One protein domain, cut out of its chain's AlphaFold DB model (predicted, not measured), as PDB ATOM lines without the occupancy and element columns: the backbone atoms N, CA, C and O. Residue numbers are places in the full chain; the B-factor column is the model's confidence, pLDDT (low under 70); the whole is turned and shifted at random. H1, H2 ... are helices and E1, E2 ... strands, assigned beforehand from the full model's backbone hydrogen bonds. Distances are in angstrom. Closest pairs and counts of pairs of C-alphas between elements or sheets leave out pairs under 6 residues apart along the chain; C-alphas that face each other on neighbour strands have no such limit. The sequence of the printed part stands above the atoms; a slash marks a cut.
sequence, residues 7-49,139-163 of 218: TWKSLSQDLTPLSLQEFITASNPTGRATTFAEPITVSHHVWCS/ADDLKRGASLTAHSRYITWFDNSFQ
ATOM      1  N   THR A   7      56.199   1.142  39.072       80.06
ATOM      2  CA  THR A   7      55.051   0.996  38.171       80.06
ATOM      3  C   THR A   7      53.980   0.095  38.771       80.06
ATOM      4  O   THR A   7      52.806   0.453  38.746       80.06
ATOM      5  N   TRP A   8      54.369  -1.072  39.297       81.50
ATOM      6  CA  TRP A   8      53.415  -1.972  39.933       81.50
ATOM      7  C   TRP A   8      52.765  -1.291  41.123       81.50
ATOM      8  O   TRP A   8      51.550  -1.236  41.148       81.50
ATOM      9  N   LYS A   9      53.544  -0.710  42.044       80.81
ATOM     10  CA  LYS A   9      53.002  -0.029  43.231       80.81
ATOM     11  C   LYS A   9      52.022   1.092  42.874       80.81
ATOM     12  O   LYS A   9      50.996   1.214  43.526       80.81
ATOM     13  N   SER A  10      52.331   1.880  41.844       81.44
ATOM     14  CA  SER A  10      51.468   2.959  41.353       81.44
ATOM     15  C   SER A  10      50.171   2.413  40.749       81.44
ATOM     16  O   SER A  10      49.093   2.788  41.187       81.44
ATOM     17  N   LEU A  11      50.257   1.487  39.791       82.06
ATOM     18  CA  LEU A  11      49.077   0.958  39.093       82.06
ATOM     19  C   LEU A  11      48.272  -0.033  39.945       82.06
ATOM     20  O   LEU A  11      47.092  -0.257  39.699       82.06
ATOM     21  N   SER A  12      48.897  -0.634  40.959       79.06
ATOM     22  CA  SER A  12      48.246  -1.521  41.918       79.06
ATOM     23  C   SER A  12      47.483  -0.764  42.992       79.06
ATOM     24  O   SER A  12      46.980  -1.417  43.897       79.06
ATOM     25  N   GLN A  13      47.420   0.570  42.980       78.12
ATOM     26  CA  GLN A  13      46.554   1.348  43.880       78.12
ATOM     27  C   GLN A  13      45.142   1.507  43.308       78.12
ATOM     28  O   GLN A  13      44.177   1.474  44.071       78.12
ATOM     29  N   ASP A  14      44.992   1.462  41.987       78.56
ATOM     30  CA  ASP A  14      43.697   1.585  41.321       78.56
ATOM     31  C   ASP A  14      42.824   0.335  41.523       78.56
ATOM     32  O   ASP A  14      43.298  -0.804  41.444       78.56
ATOM     33  N   LEU A  15      41.543   0.536  41.851       76.62
ATOM     34  CA  LEU A  15      40.565  -0.549  42.041       76.62
ATOM     35  C   LEU A  15      40.067  -1.124  40.710       76.62
ATOM     36  O   LEU A  15      39.694  -2.292  40.636       76.62
ATOM     37  N   THR A  16      40.078  -0.306  39.665       85.31
ATOM     38  CA  THR A  16      39.652  -0.652  38.310       85.31
ATOM     39  C   THR A  16      40.729  -0.237  37.320       85.31
ATOM     40  O   THR A  16      41.396   0.773  37.555       85.31
ATOM     41  N   PRO A  17      40.895  -0.959  36.201       89.12
ATOM     42  CA  PRO A  17      41.862  -0.557  35.198       89.12
ATOM     43  C   PRO A  17      41.450   0.768  34.547       89.12
ATOM     44  O   PRO A  17      40.261   1.040  34.369       89.12
ATOM     45  N   LEU A  18      42.440   1.554  34.128       91.12
ATOM     46  CA  LEU A  18      42.223   2.761  33.333       91.12
ATOM     47  C   LEU A  18      41.484   2.426  32.029       91.12
ATOM     48  O   LEU A  18      41.840   1.481  31.307       91.12
ATOM     49  N   SER A  19      40.493   3.245  31.679       93.62
ATOM     50  CA  SER A  19      39.890   3.214  30.347       93.62
ATOM     51  C   SER A  19      40.926   3.568  29.272       93.62
ATOM     52  O   SER A  19      41.980   4.142  29.552       93.62
ATOM     53  N   LEU A  20      40.626   3.256  28.007       92.12
ATOM     54  CA  LEU A  20      41.525   3.564  26.890       92.12
ATOM     55  C   LEU A  20      41.892   5.056  26.837       92.12
ATOM     56  O   LEU A  20      43.053   5.401  26.628       92.12
ATOM     57  N   GLN A  21      40.915   5.942  27.047       91.75
ATOM     58  CA  GLN A  21      41.135   7.384  26.980       91.75
ATOM     59  C   GLN A  21      42.008   7.884  28.138       91.75
ATOM     60  O   GLN A  21      42.915   8.688  27.920       91.75
ATOM     61  N   GLU A  22      41.765   7.395  29.355       92.81
ATOM     62  CA  GLU A  22      42.579   7.724  30.533       92.81
ATOM     63  C   GLU A  22      44.009   7.217  30.363       92.81
ATOM     64  O   GLU A  22      44.957   7.962  30.594       92.81
ATOM     65  N   PHE A  23      44.171   5.990  29.864       92.75
ATOM     66  CA  PHE A  23      45.473   5.396  29.583       92.75
ATOM     67  C   PHE A  23      46.260   6.200  28.540       92.75
ATOM     68  O   PHE A  23      47.429   6.515  28.755       92.75
ATOM     69  N   ILE A  24      45.623   6.584  27.427       89.69
ATOM     70  CA  ILE A  24      46.271   7.408  26.394       89.69
ATOM     71  C   ILE A  24      46.662   8.774  26.967       89.69
ATOM     72  O   ILE A  24      47.777   9.240  26.734       89.69
ATOM     73  N   THR A  25      45.784   9.393  27.757       90.56
ATOM     74  CA  THR A  25      46.051  10.695  28.390       90.56
ATOM     75  C   THR A  25      47.222  10.603  29.370       90.56
ATOM     76  O   THR A  25      48.131  11.430  29.324       90.56
ATOM     77  N   ALA A  26      47.261   9.552  30.193       89.25
ATOM     78  CA  ALA A  26      48.361   9.269  31.111       89.25
ATOM     79  C   ALA A  26      49.679   8.982  30.376       89.25
ATOM     80  O   ALA A  26      50.751   9.295  30.891       89.25
ATOM     81  N   SER A  27      49.602   8.419  29.166       87.31
ATOM     82  CA  SER A  27      50.780   8.122  28.347       87.31
ATOM     83  C   SER A  27      51.390   9.345  27.663       87.31
ATOM     84  O   SER A  27      52.555   9.325  27.270       87.31
ATOM     85  N   ASN A  28      50.617  10.424  27.538       83.94
ATOM     86  CA  ASN A  28      51.027  11.661  26.889       83.94
ATOM     87  C   ASN A  28      50.487  12.892  27.646       83.94
ATOM     88  O   ASN A  28      49.685  13.654  27.099       83.94
ATOM     89  N   PRO A  29      50.941  13.138  28.890       71.19
ATOM     90  CA  PRO A  29      50.376  14.183  29.747       71.19
ATOM     91  C   PRO A  29      50.615  15.601  29.208       71.19
ATOM     92  O   PRO A  29      49.917  16.538  29.580       71.19
ATOM     93  N   THR A  30      51.598  15.773  28.321       74.56
ATOM     94  CA  THR A  30      51.925  17.066  27.698       74.56
ATOM     95  C   THR A  30      51.275  17.259  26.326       74.56
ATOM     96  O   THR A  30      51.467  18.306  25.713       74.56
ATOM     97  N   GLY A  31      50.547  16.257  25.814       68.69
ATOM     98  CA  GLY A  31      49.980  16.278  24.464       68.69
ATOM     99  C   GLY A  31      51.025  16.259  23.340       68.69
ATOM    100  O   GLY A  31      50.670  16.420  22.177       68.69
ATOM    101  N   ARG A  32      52.309  16.056  23.660       61.38
ATOM    102  CA  ARG A  32      53.439  16.197  22.732       61.38
ATOM    103  C   ARG A  32      53.719  14.988  21.858       61.38
ATOM    104  O   ARG A  32      54.538  15.137  20.961       61.38
ATOM    105  N   ALA A  33      53.065  13.844  22.071       66.19
ATOM    106  CA  ALA A  33      53.271  12.701  21.189       66.19
ATOM    107  C   ALA A  33      52.879  13.028  19.747       66.19
ATOM    108  O   ALA A  33      51.696  13.055  19.391       66.19
ATOM    109  N   THR A  34      53.890  13.286  18.924       72.94
ATOM    110  CA  THR A  34      53.760  13.776  17.546       72.94
ATOM    111  C   THR A  34      53.858  12.647  16.535       72.94
ATOM    112  O   THR A  34      53.329  12.776  15.436       72.94
ATOM    113  N   THR A  35      54.461  11.514  16.910       83.44
ATOM    114  CA  THR A  35      54.693  10.382  16.003       83.44
ATOM    115  C   THR A  35      54.319   9.042  16.641       83.44
ATOM    116  O   THR A  35      54.169   8.943  17.857       83.44
ATOM    117  N   PHE A  36      54.170   7.993  15.825       87.88
ATOM    118  CA  PHE A  36      53.953   6.622  16.312       87.88
ATOM    119  C   PHE A  36      55.195   6.008  16.975       87.88
ATOM    120  O   PHE A  36      55.081   4.964  17.614       87.88
ATOM    121  N   ALA A  37      56.369   6.618  16.792       89.25
ATOM    122  CA  ALA A  37      57.630   6.057  17.258       89.25
ATOM    123  C   ALA A  37      57.957   6.384  18.715       89.25
ATOM    124  O   ALA A  37      58.876   5.821  19.312       89.25
ATOM    125  N   GLU A  38      57.190   7.296  19.301       90.44
ATOM    126  CA  GLU A  38      57.303   7.614  20.709       90.44
ATOM    127  C   GLU A  38      56.798   6.433  21.558       90.44
ATOM    128  O   GLU A  38      55.692   5.931  21.329       90.44
ATOM    129  N   PRO A  39      57.586   5.955  22.539       92.19
ATOM    130  CA  PRO A  39      57.165   4.864  23.408       92.19
ATOM    131  C   PRO A  39      55.921   5.227  24.223       92.19
ATOM    132  O   PRO A  39      55.887   6.242  24.919       92.19
ATOM    133  N   ILE A  40      54.925   4.343  24.224       92.94
ATOM    134  CA  ILE A  40      53.710   4.508  25.022       92.94
ATOM    135  C   ILE A  40      54.015   4.072  26.449       92.94
ATOM    136  O   ILE A  40      54.102   2.875  26.747       92.94
ATOM    137  N   THR A  41      54.200   5.063  27.318       92.06
ATOM    138  CA  THR A  41      54.692   4.871  28.682       92.06
ATOM    139  C   THR A  41      53.650   5.316  29.693       92.06
ATOM    140  O   THR A  41      53.266   6.474  29.681       92.06
ATOM    141  N   VAL A  42      53.226   4.440  30.605       90.38
ATOM    142  CA  VAL A  42      52.321   4.795  31.717       90.38
ATOM    143  C   VAL A  42      52.944   4.317  33.020       90.38
ATOM    144  O   VAL A  42      53.442   3.191  33.085       90.38
ATOM    145  N   SER A  43      52.966   5.186  34.035       87.50
ATOM    146  CA  SER A  43      53.626   4.947  35.330       87.50
ATOM    147  C   SER A  43      55.063   4.430  35.179       87.50
ATOM    148  O   SER A  43      55.453   3.442  35.799       87.50
ATOM    149  N   HIS A  44      55.846   5.076  34.307       86.69
ATOM    150  CA  HIS A  44      57.242   4.731  33.986       86.69
ATOM    151  C   HIS A  44      57.460   3.365  33.315       86.69
ATOM    152  O   HIS A  44      58.599   2.925  33.170       86.69
ATOM    153  N   HIS A  45      56.397   2.702  32.855       90.31
ATOM    154  CA  HIS A  45      56.505   1.447  32.123       90.31
ATOM    155  C   HIS A  45      56.127   1.606  30.661       90.31
ATOM    156  O   HIS A  45      55.051   2.110  30.341       90.31
ATOM    157  N   VAL A  46      57.009   1.135  29.783       93.38
ATOM    158  CA  VAL A  46      56.789   1.115  28.338       93.38
ATOM    159  C   VAL A  46      55.908  -0.080  27.985       93.38
ATOM    160  O   VAL A  46      56.341  -1.229  28.052       93.38
ATOM    161  N   TRP A  47      54.671   0.193  27.583       94.50
ATOM    162  CA  TRP A  47      53.685  -0.829  27.214       94.50
ATOM    163  C   TRP A  47      53.790  -1.239  25.743       94.50
ATOM    164  O   TRP A  47      53.574  -2.401  25.375       94.50
ATOM    165  N   CYS A  48      54.145  -0.286  24.886       94.94
ATOM    166  CA  CYS A  48      54.388  -0.504  23.470       94.94
ATOM    167  C   CYS A  48      55.410   0.513  22.961       94.94
ATOM    168  O   CYS A  48      55.389   1.675  23.359       94.94
ATOM    169  N   SER A  49      56.293   0.074  22.073       93.00
ATOM    170  CA  SER A  49      57.192   0.946  21.328       93.00
ATOM    171  C   SER A  49      57.371   0.348  19.941       93.00
ATOM    172  O   SER A  49      57.674  -0.838  19.809       93.00
ATOM    173  N   ALA A 139      51.150   6.466   9.259       88.62
ATOM    174  CA  ALA A 139      51.732   6.876  10.536       88.62
ATOM    175  C   ALA A 139      50.657   7.076  11.619       88.62
ATOM    176  O   ALA A 139      50.831   6.620  12.752       88.62
ATOM    177  N   ASP A 140      49.539   7.715  11.270       88.31
ATOM    178  CA  ASP A 140      48.414   7.933  12.185       88.31
ATOM    179  C   ASP A 140      47.731   6.617  12.578       88.31
ATOM    180  O   ASP A 140      47.426   6.391  13.755       88.31
ATOM    181  N   ASP A 141      47.536   5.712  11.618       90.69
ATOM    182  CA  ASP A 141      46.970   4.391  11.886       90.69
ATOM    183  C   ASP A 141      47.913   3.525  12.733       90.69
ATOM    184  O   ASP A 141      47.457   2.860  13.667       90.69
ATOM    185  N   LEU A 142      49.229   3.594  12.498       92.25
ATOM    186  CA  LEU A 142      50.243   2.953  13.340       92.25
ATOM    187  C   LEU A 142      50.196   3.487  14.771       92.25
ATOM    188  O   LEU A 142      50.210   2.704  15.718       92.25
ATOM    189  N   LYS A 143      50.073   4.806  14.947       91.56
ATOM    190  CA  LYS A 143      49.935   5.434  16.269       91.56
ATOM    191  C   LYS A 143      48.683   4.939  16.997       91.56
ATOM    192  O   LYS A 143      48.743   4.592  18.183       91.56
ATOM    193  N   ARG A 144      47.546   4.870  16.295       91.31
ATOM    194  CA  ARG A 144      46.287   4.347  16.846       91.31
ATOM    195  C   ARG A 144      46.426   2.871  17.228       91.31
ATOM    196  O   ARG A 144      46.065   2.492  18.339       91.31
ATOM    197  N   GLY A 145      46.997   2.056  16.343       93.56
ATOM    198  CA  GLY A 145      47.237   0.631  16.570       93.56
ATOM    199  C   GLY A 145      48.178   0.365  17.746       93.56
ATOM    200  O   GLY A 145      47.885  -0.489  18.586       93.56
ATOM    201  N   ALA A 146      49.263   1.135  17.867       94.00
ATOM    202  CA  ALA A 146      50.181   1.069  19.001       94.00
ATOM    203  C   ALA A 146      49.465   1.393  20.319       94.00
ATOM    204  O   ALA A 146      49.640   0.672  21.300       94.00
ATOM    205  N   SER A 147      48.602   2.417  20.327       93.75
ATOM    206  CA  SER A 147      47.818   2.818  21.506       93.75
ATOM    207  C   SER A 147      46.856   1.725  21.961       93.75
ATOM    208  O   SER A 147      46.834   1.367  23.140       93.75
ATOM    209  N   LEU A 148      46.114   1.132  21.022       95.38
ATOM    210  CA  LEU A 148      45.219   0.006  21.302       95.38
ATOM    211  C   LEU A 148      45.991  -1.220  21.804       95.38
ATOM    212  O   LEU A 148      45.579  -1.868  22.764       95.38
ATOM    213  N   THR A 149      47.140  -1.515  21.195       96.62
ATOM    214  CA  THR A 149      47.999  -2.638  21.597       96.62
ATOM    215  C   THR A 149      48.577  -2.430  22.998       96.62
ATOM    216  O   THR A 149      48.581  -3.357  23.807       96.62
ATOM    217  N   ALA A 150      49.047  -1.219  23.307       95.81
ATOM    218  CA  ALA A 150      49.557  -0.855  24.625       95.81
ATOM    219  C   ALA A 150      48.483  -1.015  25.706       95.81
ATOM    220  O   ALA A 150      48.735  -1.658  26.726       95.81
ATOM    221  N   HIS A 151      47.278  -0.496  25.456       96.19
ATOM    222  CA  HIS A 151      46.155  -0.620  26.382       96.19
ATOM    223  C   HIS A 151      45.738  -2.079  26.575       96.19
ATOM    224  O   HIS A 151      45.599  -2.526  27.707       96.19
ATOM    225  N   SER A 152      45.652  -2.866  25.500       96.62
ATOM    226  CA  SER A 152      45.347  -4.299  25.590       96.62
ATOM    227  C   SER A 152      46.364  -5.063  26.450       96.62
ATOM    228  O   SER A 152      45.980  -5.890  27.281       96.62
ATOM    229  N   ARG A 153      47.660  -4.750  26.315       95.50
ATOM    230  CA  ARG A 153      48.721  -5.314  27.169       95.50
ATOM    231  C   ARG A 153      48.573  -4.884  28.626       95.50
ATOM    232  O   ARG A 153      48.771  -5.714  29.511       95.50
ATOM    233  N   TYR A 154      48.213  -3.626  28.868       94.06
ATOM    234  CA  TYR A 154      47.928  -3.108  30.204       94.06
ATOM    235  C   TYR A 154      46.748  -3.821  30.862       94.06
ATOM    236  O   TYR A 154      46.916  -4.338  31.962       94.06
ATOM    237  N   ILE A 155      45.607  -3.938  30.175       93.25
ATOM    238  CA  ILE A 155      44.430  -4.660  30.678       93.25
ATOM    239  C   ILE A 155      44.779  -6.115  30.973       93.25
ATOM    240  O   ILE A 155      44.544  -6.594  32.075       93.25
ATOM    241  N   THR A 156      45.437  -6.794  30.031       92.69
ATOM    242  CA  THR A 156      45.854  -8.191  30.218       92.69
ATOM    243  C   THR A 156      46.767  -8.344  31.435       92.69
ATOM    244  O   THR A 156      46.640  -9.301  32.197       92.69
ATOM    245  N   TRP A 157      47.705  -7.416  31.637       91.75
ATOM    246  CA  TRP A 157      48.543  -7.416  32.831       91.75
ATOM    247  C   TRP A 157      47.721  -7.168  34.099       91.75
ATOM    248  O   TRP A 157      47.913  -7.907  35.061       91.75
ATOM    249  N   PHE A 158      46.825  -6.181  34.105       89.81
ATOM    250  CA  PHE A 158      45.998  -5.825  35.258       89.81
ATOM    251  C   PHE A 158      45.116  -7.006  35.678       89.81
ATOM    252  O   PHE A 158      45.192  -7.458  36.819       89.81
ATOM    253  N   ASP A 159      44.376  -7.586  34.734       88.12
ATOM    254  CA  ASP A 159      43.479  -8.715  34.982       88.12
ATOM    255  C   ASP A 159      44.237  -9.926  35.531       88.12
ATOM    256  O   ASP A 159      43.807 -10.540  36.502       88.12
ATOM    257  N   ASN A 160      45.401 -10.252  34.959       87.06
ATOM    258  CA  ASN A 160      46.230 -11.360  35.441       87.06
ATOM    259  C   ASN A 160      46.866 -11.088  36.810       87.06
ATOM    260  O   ASN A 160      47.163 -12.026  37.546       87.06
ATOM    261  N   SER A 161      47.102  -9.821  37.138       84.81
ATOM    262  CA  SER A 161      47.771  -9.396  38.369       84.81
ATOM    263  C   SER A 161      46.827  -9.320  39.565       84.81
ATOM    264  O   SER A 161      47.268  -9.508  40.697       84.81
ATOM    265  N   PHE A 162      45.543  -9.059  39.319       78.12
ATOM    266  CA  PHE A 162      44.563  -8.739  40.357       78.12
ATOM    267  C   PHE A 162      43.293  -9.593  40.260       78.12
ATOM    268  O   PHE A 162      42.222  -9.106  40.593       78.12
ATOM    269  N   GLN A 163      43.383 -10.854  39.809       59.75
ATOM    270  CA  GLN A 163      42.226 -11.757  39.659       59.75
ATOM    271  C   GLN A 163      41.379 -11.854  40.952       59.75
ATOM    272  O   GLN A 163      41.672 -12.653  41.840       59.75
TER     273      GLN A 163
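What this domain is: This is residues 7 to 49 and 139 to 163 of the 218 residues of an uncharacterized protein of Pisolithus microcarpus 441 (UniProt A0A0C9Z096). A small hairpin of two strands, E1 and E2, and the short helix H2 sit next to each other over one side of a single long helix, H3, which makes the longest axis. The short helix H1 lies off the turn of the hairpin, and a long loop, residues 28 to 39, joins H2 to E1. The printed part has 68 residues, with named elements in the order H1, H2, E1, E2, H3; the two-stranded sheet is antiparallel and the class is mostly helix. The whole is compact, with a radius of gyration of the C-alphas of 11.8 A, and spans 36 by 20 by 17 A.

How they stand to each other: E1, residues 40 to 42, and E2, residues 45 to 48, form a hairpin, antiparallel at 148 degrees; N 40 and O 48 are 2.8 A apart and N 45 and O 42 are 3.0 A apart, within hydrogen-bond range. The closest C-alphas of E2 and H3, residues 139 to 161, are those of Trp 47 and Ala 150, 4.9 A apart. H2, residues 20 to 27, touches H3 about perpendicular, at 82 degrees, the closest C-alphas being those of Leu 20 and His 151, 6.3 A apart; H3 touches H2 with residues 147 to 151 alone. The closest C-alphas of H2 and E1 are those of Ser 27 and Val 42, 5.0 A. H1, residues 7 to 11, is only just apart from H3, closest 8.4 A. In H1, H2 and H3 every O i to N i+4 pair is within hydrogen-bond range.

Where its parts are: H1 begins at C-alpha 7 (55.051, 0.996, 38.171). H2 is 10.4 A long and E2 9.1 A. H3, 32.5 A, runs from C-alpha 139 (51.732, 6.876, 10.536) to C-alpha 161 (47.771, -9.396, 38.369).

The domain as a whole: The two C-alphas farthest apart, those of Ala 139 and Gln 163, are 35.9 A apart. Residues 50 to 138 are not printed, and C-alphas 49 and 139 across this cut are 13.5 A apart. The link from H2 to E1 is long. Residues 31 to 33 and 163 have pLDDT under 70.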